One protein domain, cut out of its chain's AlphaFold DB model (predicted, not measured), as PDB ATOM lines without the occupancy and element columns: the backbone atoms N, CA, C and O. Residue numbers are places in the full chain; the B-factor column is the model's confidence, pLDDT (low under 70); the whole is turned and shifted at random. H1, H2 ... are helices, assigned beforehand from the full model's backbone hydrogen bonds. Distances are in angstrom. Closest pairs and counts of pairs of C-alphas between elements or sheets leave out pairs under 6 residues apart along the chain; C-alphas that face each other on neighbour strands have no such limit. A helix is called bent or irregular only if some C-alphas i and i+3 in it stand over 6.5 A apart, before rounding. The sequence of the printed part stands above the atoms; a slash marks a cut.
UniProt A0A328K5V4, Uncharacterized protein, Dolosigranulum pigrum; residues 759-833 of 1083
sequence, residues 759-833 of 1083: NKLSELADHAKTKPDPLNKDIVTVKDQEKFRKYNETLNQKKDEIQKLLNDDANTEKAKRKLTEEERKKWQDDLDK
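This is residues 759 to 833 of the 1083 residues of an uncharacterized protein of Dolosigranulum pigrum (UniProt A0A328K5V4). One long helix, H2, makes most of the length of a rod, and two short helices, H1 and H3, pack along one part of it, each running opposite to it, with the end of H3 near the start of H1. The long links, residues 770 to 781 and 807 to 820, loop out at the two ends of the rod, and residues 776 to 783, of which 782 and 783 belong to H2, stick out free of the rest. The printed part has 75 residues with three named helices, in the order H1, H2, H3, and no named strand; its class is all helix. It is only just loose, close to extended, with a radius of gyration of the C-alphas of 16.6 A, and spans 57 by 18 by 17 A.

H1, residues 759 to 769, touches H2, residues 782 to 806, at a shallow tilt of 19 degrees, opposite ways. The closest C-alphas of the two are those of Leu 764 and Lys 798, 6.3 A apart, and H2 touches H1 with residues 795 to 802 alone. H1 and H2 are a helical hairpin. H2 and H3, residues 821 to 831, are a second helical hairpin. They touch, with the C-alphas of Leu 806 and Arg 824 closest at 6.1 A, and run opposite ways at a shallow tilt of 8 degrees. H2 touches H3 with residues 799 to 806 alone. H1 and H3 are close but not clearly touching, with 1 pair of C-alphas within 8 A, those of Leu 761 and Leu 831, 7.2 A apart. They run the same way at a shallow tilt of 22 degrees. In H1 and H3 every O i to N i+4 pair is within hydrogen-bond range, and in H2 19 of 21 are.

H1 begins at C-alpha 759, at (9.656, -23.925, -7.506), and is 15.6 A long from first to last C-alpha. H2, 25 residues and 34.9 A long, begins at C-alpha 782, at (11.189, -47.848, -30.870). It has a kink of 26 degrees near residue 789; it is neither bent nor irregular, but only just: C-alphas 784 and 787 are 6.2 A apart. H3, 14.9 A long, ends at C-alpha 831, at (12.185, -21.271, -19.261).

The two C-alphas farthest apart are those of Asp 778 and Lys 814, at 57.8 A. Without residues 776 to 783, the body of 67 residues spans 50 by 17 by 16 A. The printed part has no cut. Both links are long, with 12 residues from H1 to H2 and 14 from H2 to H3. In the second link residues 812 to 813 pair with 816 to 817, antiparallel, in stretches too short to be named strands. The mean pLDDT of the printed part is 81.8, and residues 808 to 817 are under 70.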
ATOM      1  N   ASN A 759       9.787 -22.523  -7.904       86.25
ATOM      2  CA  ASN A 759       9.656 -23.925  -7.506       86.25
ATOM      3  C   ASN A 759       9.498 -24.829  -8.737       86.25
ATOM      4  O   ASN A 759      10.231 -25.805  -8.874       86.25
ATOM      5  N   LYS A 760       8.629 -24.458  -9.689       88.81
ATOM      6  CA  LYS A 760       8.447 -25.225 -10.930       88.81
ATOM      7  C   LYS A 760       9.647 -25.171 -11.877       88.81
ATOM      8  O   LYS A 760       9.895 -26.145 -12.581       88.81
ATOM      9  N   LEU A 761      10.425 -24.089 -11.879       88.44
ATOM     10  CA  LEU A 761      11.709 -24.037 -12.585       88.44
ATOM     11  C   LEU A 761      12.776 -24.911 -11.908       88.44
ATOM     12  O   LEU A 761      13.591 -25.480 -12.626       88.44
ATOM     13  N   SER A 762      12.744 -25.096 -10.581       88.25
ATOM     14  CA  SER A 762      13.563 -26.114  -9.900       88.25
ATOM     15  C   SER A 762      13.104 -27.521 -10.283       88.25
ATOM     16  O   SER A 762      13.907 -28.292 -10.786       88.25
ATOM     17  N   GLU A 763      11.801 -27.822 -10.201       89.62
ATOM     18  CA  GLU A 763      11.224 -29.098 -10.665       89.62
ATOM     19  C   GLU A 763      11.555 -29.411 -12.141       89.62
ATOM     20  O   GLU A 763      11.542 -30.580 -12.542       89.62
ATOM     21  N   LEU A 764      11.786 -28.385 -12.968       90.38
ATOM     22  CA  LEU A 764      12.215 -28.497 -14.365       90.38
ATOM     23  C   LEU A 764      13.738 -28.664 -14.490       90.38
ATOM     24  O   LEU A 764      14.181 -29.441 -15.331       90.38
ATOM     25  N   ALA A 765      14.529 -27.987 -13.654       89.81
ATOM     26  CA  ALA A 765      15.979 -28.150 -13.573       89.81
ATOM     27  C   ALA A 765      16.369 -29.549 -13.074       89.81
ATOM     28  O   ALA A 765      17.258 -30.175 -13.640       89.81
ATOM     29  N   ASP A 766      15.667 -30.062 -12.064       89.44
ATOM     30  CA  ASP A 766      15.849 -31.411 -11.532       89.44
ATOM     31  C   ASP A 766      15.449 -32.475 -12.563       89.44
ATOM     32  O   ASP A 766      16.171 -33.449 -12.750       89.44
ATOM     33  N   HIS A 767      14.374 -32.243 -13.328       90.62
ATOM     34  CA  HIS A 767      14.055 -33.076 -14.495       90.62
ATOM     35  C   HIS A 767      15.136 -32.986 -15.582       90.62
ATOM     36  O   HIS A 767      15.494 -33.989 -16.180       90.62
ATOM     37  N   ALA A 768      15.715 -31.810 -15.826       88.94
ATOM     38  CA  ALA A 768      16.780 -31.646 -16.818       88.94
ATOM     39  C   ALA A 768      18.102 -32.350 -16.439       88.94
ATOM     40  O   ALA A 768      18.944 -32.533 -17.319       88.94
ATOM     41  N   LYS A 769      18.277 -32.783 -15.179       87.94
ATOM     42  CA  LYS A 769      19.378 -33.674 -14.765       87.94
ATOM     43  C   LYS A 769      19.175 -35.109 -15.258       87.94
ATOM     44  O   LYS A 769      20.152 -35.764 -15.585       87.94
ATOM     45  N   THR A 770      17.931 -35.583 -15.395       89.12
ATOM     46  CA  THR A 770      17.610 -36.936 -15.904       89.12
ATOM     47  C   THR A 770      17.563 -37.006 -17.438       89.12
ATOM     48  O   THR A 770      16.963 -37.912 -18.024       89.12
ATOM     49  N   LYS A 771      18.189 -36.032 -18.110       89.00
ATOM     50  CA  LYS A 771      18.314 -35.950 -19.566       89.00
ATOM     51  C   LYS A 771      19.048 -37.189 -20.103       89.00
ATOM     52  O   LYS A 771      20.227 -37.329 -19.801       89.00
ATOM     53  N   PRO A 772      18.429 -38.002 -20.982       86.00
ATOM     54  CA  PRO A 772      19.103 -39.142 -21.593       86.00
ATOM     55  C   PRO A 772      20.341 -38.728 -22.395       86.00
ATOM     56  O   PRO A 772      20.330 -37.719 -23.117       86.00
ATOM     57  N   ASP A 773      21.398 -39.525 -22.279       83.44
ATOM     58  CA  ASP A 773      22.633 -39.341 -23.031       83.44
ATOM     59  C   ASP A 773      22.498 -39.748 -24.503       83.44
ATOM     60  O   ASP A 773      21.602 -40.518 -24.854       83.44
ATOM     61  N   PRO A 774      23.328 -39.198 -25.410       79.94
ATOM     62  CA  PRO A 774      23.195 -39.461 -26.838       79.94
ATOM     63  C   PRO A 774      23.465 -40.934 -27.169       79.94
ATOM     64  O   PRO A 774      24.588 -41.408 -27.029       79.94
ATOM     65  N   LEU A 775      22.450 -41.646 -27.668       80.44
ATOM     66  CA  LEU A 775      22.612 -43.030 -28.112       80.44
ATOM     67  C   LEU A 775      23.591 -43.129 -29.289       80.44
ATOM     68  O   LEU A 775      23.353 -42.561 -30.357       80.44
ATOM     69  N   ASN A 776      24.652 -43.911 -29.096       73.69
ATOM     70  CA  ASN A 776      25.665 -44.227 -30.097       73.69
ATOM     71  C   ASN A 776      25.440 -45.647 -30.658       73.69
ATOM     72  O   ASN A 776      26.229 -46.558 -30.415       73.69
ATOM     73  N   LYS A 777      24.310 -45.844 -31.351       74.19
ATOM     74  CA  LYS A 777      23.914 -47.107 -32.003       74.19
ATOM     75  C   LYS A 777      23.602 -46.855 -33.482       74.19
ATOM     76  O   LYS A 777      22.910 -45.887 -33.792       74.19
ATOM     77  N   ASP A 778      24.049 -47.743 -34.371       74.94
ATOM     78  CA  ASP A 778      23.766 -47.648 -35.816       74.94
ATOM     79  C   ASP A 778      22.284 -47.903 -36.148       74.94
ATOM     80  O   ASP A 778      21.728 -47.281 -37.054       74.94
ATOM     81  N   ILE A 779      21.629 -48.790 -35.387       80.38
ATOM     82  CA  ILE A 779      20.184 -49.044 -35.439       80.38
ATOM     83  C   ILE A 779      19.563 -48.554 -34.130       80.38
ATOM     84  O   ILE A 779      20.046 -48.877 -33.045       80.38
ATOM     85  N   VAL A 780      18.478 -47.788 -34.240       82.81
ATOM     86  CA  VAL A 780      17.722 -47.248 -33.103       82.81
ATOM     87  C   VAL A 780      16.322 -47.850 -33.108       82.81
ATOM     88  O   VAL A 780      15.563 -47.665 -34.063       82.81
ATOM     89  N   THR A 781      15.971 -48.568 -32.043       84.06
ATOM     90  CA  THR A 781      14.647 -49.187 -31.885       84.06
ATOM     91  C   THR A 781      13.583 -48.181 -31.428       84.06
ATOM     92  O   THR A 781      13.876 -47.061 -31.004       84.06
ATOM     93  N   VAL A 782      12.317 -48.602 -31.453       81.19
ATOM     94  CA  VAL A 782      11.189 -47.848 -30.870       81.19
ATOM     95  C   VAL A 782      11.394 -47.611 -29.363       81.19
ATOM     96  O   VAL A 782      11.134 -46.530 -28.834       81.19
ATOM     97  N   LYS A 783      11.919 -48.631 -28.674       79.81
ATOM     98  CA  LYS A 783      12.174 -48.663 -27.228       79.81
ATOM     99  C   LYS A 783      13.337 -47.751 -26.831       79.81
ATOM    100  O   LYS A 783      13.227 -47.017 -25.851       79.81
ATOM    101  N   ASP A 784      14.395 -47.713 -27.646       84.69
ATOM    102  CA  ASP A 784      15.503 -46.757 -27.523       84.69
ATOM    103  C   ASP A 784      15.010 -45.304 -27.529       84.69
ATOM    104  O   ASP A 784      15.400 -44.503 -26.678       84.69
ATOM    105  N   GLN A 785      14.116 -44.957 -28.462       86.25
ATOM    106  CA  GLN A 785      13.509 -43.627 -28.497       86.25
ATOM    107  C   GLN A 785      12.622 -43.336 -27.289       86.25
ATOM    108  O   GLN A 785      12.514 -42.176 -26.887       86.25
ATOM    109  N   GLU A 786      11.975 -44.342 -26.702       84.19
ATOM    110  CA  GLU A 786      10.942 -44.101 -25.700       84.19
ATOM    111  C   GLU A 786      11.484 -43.436 -24.419       84.19
ATOM    112  O   GLU A 786      10.788 -42.613 -23.819       84.19
ATOM    113  N   LYS A 787      12.753 -43.693 -24.058       83.94
ATOM    114  CA  LYS A 787      13.491 -42.998 -22.977       83.94
ATOM    115  C   LYS A 787      13.555 -41.480 -23.242       83.94
ATOM    116  O   LYS A 787      13.270 -40.671 -22.359       83.94
ATOM    117  N   PHE A 788      13.825 -41.087 -24.489       89.31
ATOM    118  CA  PHE A 788      13.877 -39.691 -24.946       89.31
ATOM    119  C   PHE A 788      12.476 -39.083 -25.091       89.31
ATOM    120  O   PHE A 788      12.272 -37.928 -24.713       89.31
ATOM    121  N   ARG A 789      11.501 -39.858 -25.587       84.62
ATOM    122  CA  ARG A 789      10.092 -39.456 -25.714       84.62
ATOM    123  C   ARG A 789       9.495 -39.119 -24.347       84.62
ATOM    124  O   ARG A 789       9.054 -37.992 -24.152       84.62
ATOM    125  N   LYS A 790       9.594 -40.029 -23.371       87.62
ATOM    126  CA  LYS A 790       9.107 -39.833 -21.991       87.62
ATOM    127  C   LYS A 790       9.796 -38.657 -21.289       87.62
ATOM    128  O   LYS A 790       9.126 -37.867 -20.616       87.62
ATOM    129  N   TYR A 791      11.108 -38.477 -21.490       90.00
ATOM    130  CA  TYR A 791      11.826 -37.295 -21.000       90.00
ATOM    131  C   TYR A 791      11.279 -36.001 -21.625       90.00
ATOM    132  O   TYR A 791      11.000 -35.047 -20.898       90.00
ATOM    133  N   ASN A 792      11.097 -35.966 -22.949       88.00
ATOM    134  CA  ASN A 792      10.618 -34.793 -23.685       88.00
ATOM    135  C   ASN A 792       9.156 -34.449 -23.362       88.00
ATOM    136  O   ASN A 792       8.829 -33.274 -23.220       88.00
ATOM    137  N   GLU A 793       8.284 -35.445 -23.222       85.56
ATOM    138  CA  GLU A 793       6.886 -35.276 -22.809       85.56
ATOM    139  C   GLU A 793       6.804 -34.665 -21.407       85.56
ATOM    140  O   GLU A 793       6.157 -33.634 -21.223       85.56
ATOM    141  N   THR A 794       7.548 -35.217 -20.445       89.06
ATOM    142  CA  THR A 794       7.614 -34.694 -19.070       89.06
ATOM    143  C   THR A 794       8.208 -33.278 -19.020       89.06
ATOM    144  O   THR A 794       7.682 -32.407 -18.319       89.06
ATOM    145  N   LEU A 795       9.263 -33.011 -19.802       90.00
ATOM    146  CA  LEU A 795       9.864 -31.682 -19.942       90.00
ATOM    147  C   LEU A 795       8.834 -30.680 -20.486       90.00
ATOM    148  O   LEU A 795       8.624 -29.621 -19.895       90.00
ATOM    149  N   ASN A 796       8.160 -31.025 -21.586       84.81
ATOM    150  CA  ASN A 796       7.165 -30.173 -22.229       84.81
ATOM    151  C   ASN A 796       5.946 -29.938 -21.328       84.81
ATOM    152  O   ASN A 796       5.488 -28.804 -21.250       84.81
ATOM    153  N   GLN A 797       5.470 -30.943 -20.583       86.50
ATOM    154  CA  GLN A 797       4.390 -30.777 -19.606       86.50
ATOM    155  C   GLN A 797       4.769 -29.769 -18.508       86.50
ATOM    156  O   GLN A 797       4.023 -28.817 -18.264       86.50
ATOM    157  N   LYS A 798       5.944 -29.934 -17.882       89.00
ATOM    158  CA  LYS A 798       6.461 -28.995 -16.869       89.00
ATOM    159  C   LYS A 798       6.614 -27.582 -17.447       89.00
ATOM    160  O   LYS A 798       6.236 -26.607 -16.797       89.00
ATOM    161  N   LYS A 799       7.097 -27.458 -18.691       89.00
ATOM    162  CA  LYS A 799       7.176 -26.168 -19.394       89.00
ATOM    163  C   LYS A 799       5.803 -25.546 -19.649       89.00
ATOM    164  O   LYS A 799       5.643 -24.352 -19.412       89.00
ATOM    165  N   ASP A 800       4.813 -26.330 -20.067       83.06
ATOM    166  CA  ASP A 800       3.438 -25.877 -20.304       83.06
ATOM    167  C   ASP A 800       2.757 -25.386 -19.018       83.06
ATOM    168  O   ASP A 800       1.992 -24.422 -19.051       83.06
ATOM    169  N   GLU A 801       3.023 -26.018 -17.872       86.94
ATOM    170  CA  GLU A 801       2.558 -25.545 -16.560       86.94
ATOM    171  C   GLU A 801       3.140 -24.170 -16.207       86.94
ATOM    172  O   GLU A 801       2.390 -23.268 -15.833       86.94
ATOM    173  N   ILE A 802       4.447 -23.969 -16.394       88.12
ATOM    174  CA  ILE A 802       5.094 -22.667 -16.162       88.12
ATOM    175  C   ILE A 802       4.574 -21.629 -17.169       88.12
ATOM    176  O   ILE A 802       4.204 -20.521 -16.784       88.12
ATOM    177  N   GLN A 803       4.460 -21.987 -18.450       84.56
ATOM    178  CA  GLN A 803       3.980 -21.088 -19.501       84.56
ATOM    179  C   GLN A 803       2.544 -20.609 -19.241       84.56
ATOM    180  O   GLN A 803       2.246 -19.434 -19.461       84.56
ATOM    181  N   LYS A 804       1.665 -21.475 -18.707       83.56
ATOM    182  CA  LYS A 804       0.313 -21.095 -18.256       83.56
ATOM    183  C   LYS A 804       0.353 -20.017 -17.169       83.56
ATOM    184  O   LYS A 804      -0.448 -19.090 -17.242       83.56
ATOM    185  N   LEU A 805       1.297 -20.086 -16.225       83.50
ATOM    186  CA  LEU A 805       1.491 -19.076 -15.171       83.50
ATOM    187  C   LEU A 805       2.132 -17.772 -15.686       83.50
ATOM    188  O   LEU A 805       1.885 -16.710 -15.118       83.50
ATOM    189  N   LEU A 806       2.925 -17.820 -16.762       82.19
ATOM    190  CA  LEU A 806       3.526 -16.632 -17.395       82.19
ATOM    191  C   LEU A 806       2.583 -15.904 -18.370       82.19
ATOM    192  O   LEU A 806       2.799 -14.728 -18.676       82.19
ATOM    193  N   ASN A 807       1.532 -16.571 -18.854       76.38
ATOM    194  CA  ASN A 807       0.566 -15.992 -19.787       76.38
ATOM    195  C   ASN A 807      -0.203 -14.802 -19.180       76.38
ATOM    196  O   ASN A 807      -0.446 -14.728 -17.973       76.38
ATOM    197  N   ASP A 808      -0.602 -13.854 -20.037       65.38
ATOM    198  CA  ASP A 808      -1.256 -12.608 -19.613       65.38
ATOM    199  C   ASP A 808      -2.564 -12.851 -18.840       65.38
ATOM    200  O   ASP A 808      -2.792 -12.175 -17.838       65.38
ATOM    201  N   ASP A 809      -3.374 -13.836 -19.240       63.59
ATOM    202  CA  ASP A 809      -4.676 -14.118 -18.617       63.59
ATOM    203  C   ASP A 809      -4.538 -14.583 -17.156       63.59
ATOM    204  O   ASP A 809      -5.174 -14.020 -16.269       63.59
ATOM    205  N   ALA A 810      -3.630 -15.527 -16.876       63.56
ATOM    206  CA  ALA A 810      -3.329 -15.985 -15.511       63.56
ATOM    207  C   ALA A 810      -2.721 -14.878 -14.628       63.56
ATOM    208  O   ALA A 810      -2.826 -14.908 -13.401       63.56
ATOM    209  N   ASN A 811      -2.104 -13.874 -15.256       67.94
ATOM    210  CA  ASN A 811      -1.522 -12.723 -14.580       67.94
ATOM    211  C   ASN A 811      -2.501 -11.567 -14.344       67.94
ATOM    212  O   ASN A 811      -2.110 -10.624 -13.660       67.94
ATOM    213  N   THR A 812      -3.713 -11.570 -14.906       63.09
ATOM    214  CA  THR A 812      -4.554 -10.360 -14.961       63.09
ATOM    215  C   THR A 812      -5.708 -10.397 -13.961       63.09
ATOM    216  O   THR A 812      -6.742 -11.009 -14.206       63.09
ATOM    217  N   GLU A 813      -5.585  -9.634 -12.871       60.53
ATOM    218  CA  GLU A 813      -6.708  -9.317 -11.980       60.53
ATOM    219  C   GLU A 813      -7.076  -7.832 -12.121       60.53
ATOM    220  O   GLU A 813      -6.227  -6.966 -11.936       60.53
ATOM    221  N   LYS A 814      -8.341  -7.527 -12.460       51.50
ATOM    222  CA  LYS A 814      -8.965  -6.177 -12.441       51.50
ATOM    223  C   LYS A 814      -7.995  -5.005 -12.736       51.50
ATOM    224  O   LYS A 814      -7.873  -4.060 -11.960       51.50
ATOM    225  N   ALA A 815      -7.341  -5.066 -13.901       45.84
ATOM    226  CA  ALA A 815      -6.397  -4.070 -14.433       45.84
ATOM    227  C   ALA A 815      -5.039  -3.906 -13.703       45.84
ATOM    228  O   ALA A 815      -4.363  -2.891 -13.887       45.84
ATOM    229  N   LYS A 816      -4.579  -4.915 -12.953       59.44
ATOM    230  CA  LYS A 816      -3.177  -5.064 -12.525       59.44
ATOM    231  C   LYS A 816      -2.634  -6.433 -12.942       59.44
ATOM    232  O   LYS A 816      -3.343  -7.436 -12.890       59.44
ATOM    233  N   ARG A 817      -1.363  -6.468 -13.357       67.12
ATOM    234  CA  ARG A 817      -0.634  -7.719 -13.608       67.12
ATOM    235  C   ARG A 817      -0.001  -8.216 -12.303       67.12
ATOM    236  O   ARG A 817       0.546  -7.402 -11.561       67.12
ATOM    237  N   LYS A 818      -0.074  -9.523 -12.034       75.56
ATOM    238  CA  LYS A 818       0.488 -10.162 -10.829       75.56
ATOM    239  C   LYS A 818       2.020 -10.253 -10.855       75.56
ATOM    240  O   LYS A 818       2.633 -10.036  -9.812       75.56
ATOM    241  N   LEU A 819       2.601 -10.514 -12.031       78.38
ATOM    242  CA  LEU A 819       4.023 -10.327 -12.358       78.38
ATOM    243  C   LEU A 819       4.223  -9.059 -13.206       78.38
ATOM    244  O   LEU A 819       3.384  -8.723 -14.049       78.38
ATOM    245  N   THR A 820       5.359  -8.384 -13.042       82.12
ATOM    246  CA  THR A 820       5.817  -7.318 -13.950       82.12
ATOM    247  C   THR A 820       6.266  -7.878 -15.308       82.12
ATOM    248  O   THR A 820       6.473  -9.082 -15.475       82.12
ATOM    249  N   GLU A 821       6.435  -7.005 -16.310       78.94
ATOM    250  CA  GLU A 821       7.007  -7.414 -17.605       78.94
ATOM    251  C   GLU A 821       8.478  -7.839 -17.488       78.94
ATOM    252  O   GLU A 821       8.894  -8.733 -18.219       78.94
ATOM    253  N   GLU A 822       9.243  -7.273 -16.550       81.56
ATOM    254  CA  GLU A 822      10.647  -7.641 -16.321       81.56
ATOM    255  C   GLU A 822      10.772  -9.024 -15.664       81.56
ATOM    256  O   GLU A 822      11.508  -9.870 -16.172       81.56
ATOM    257  N   GLU A 823       9.998  -9.303 -14.607       84.62
ATOM    258  CA  GLU A 823       9.944 -10.632 -13.972       84.62
ATOM    259  C   GLU A 823       9.461 -11.695 -14.958       84.62
ATOM    260  O   GLU A 823      10.106 -12.727 -15.124       84.62
ATOM    261  N   ARG A 824       8.354 -11.435 -15.669       84.06
ATOM    262  CA  ARG A 824       7.824 -12.376 -16.660       84.06
ATOM    263  C   ARG A 824       8.831 -12.637 -17.780       84.06
ATOM    264  O   ARG A 824       8.986 -13.786 -18.181       84.06
ATOM    265  N   LYS A 825       9.521 -11.601 -18.278       83.75
ATOM    266  CA  LYS A 825      10.563 -11.784 -19.294       83.75
ATOM    267  C   LYS A 825      11.712 -12.622 -18.742       83.75
ATOM    268  O   LYS A 825      12.107 -13.569 -19.407       83.75
ATOM    269  N   LYS A 826      12.197 -12.336 -17.530       89.00
ATOM    270  CA  LYS A 826      13.245 -13.132 -16.878       89.00
ATOM    271  C   LYS A 826      12.836 -14.606 -16.775       89.00
ATOM    272  O   LYS A 826      13.599 -15.474 -17.180       89.00
ATOM    273  N   TRP A 827      11.617 -14.892 -16.314       87.69
ATOM    274  CA  TRP A 827      11.127 -16.266 -16.207       87.69
ATOM    275  C   TRP A 827      10.918 -16.954 -17.563       87.69
ATOM    276  O   TRP A 827      11.118 -18.161 -17.645       87.69
ATOM    277  N   GLN A 828      10.587 -16.219 -18.630       86.19
ATOM    278  CA  GLN A 828      10.576 -16.757 -19.996       86.19
ATOM    279  C   GLN A 828      12.004 -17.037 -20.503       86.19
ATOM    280  O   GLN A 828      12.270 -18.131 -20.990       86.19
ATOM    281  N   ASP A 829      12.934 -16.094 -20.324       86.12
ATOM    282  CA  ASP A 829      14.355 -16.240 -20.673       86.12
ATOM    283  C   ASP A 829      15.010 -17.417 -19.904       86.12
ATOM    284  O   ASP A 829      15.920 -18.068 -20.419       86.12
ATOM    285  N   ASP A 830      14.551 -17.713 -18.680       88.50
ATOM    286  CA  ASP A 830      14.937 -18.894 -17.892       88.50
ATOM    287  C   ASP A 830      14.258 -20.185 -18.397       88.50
ATOM    288  O   ASP A 830      14.922 -21.214 -18.539       88.50
ATOM    289  N   LEU A 831      12.961 -20.141 -18.731       88.88
ATOM    290  CA  LEU A 831      12.185 -21.271 -19.261       88.88
ATOM    291  C   LEU A 831      12.684 -21.745 -20.639       88.88
ATOM    292  O   LEU A 831      12.687 -22.945 -20.931       88.88
ATOM    293  N   ASP A 832      13.128 -20.822 -21.492       85.44
ATOM    294  CA  ASP A 832      13.547 -21.083 -22.876       85.44
ATOM    295  C   ASP A 832      14.950 -21.718 -22.989       85.44
ATOM    296  O   ASP A 832      15.324 -22.226 -24.054       85.44
ATOM    297  N   LYS A 833      15.704 -21.775 -21.880       89.12
ATOM    298  CA  LYS A 833      16.957 -22.548 -21.764       89.12
ATOM    299  C   LYS A 833      16.705 -24.050 -21.898       89.12
ATOM    300  O   LYS A 833      17.483 -24.749 -22.545       89.12
TER     301      LYS A 833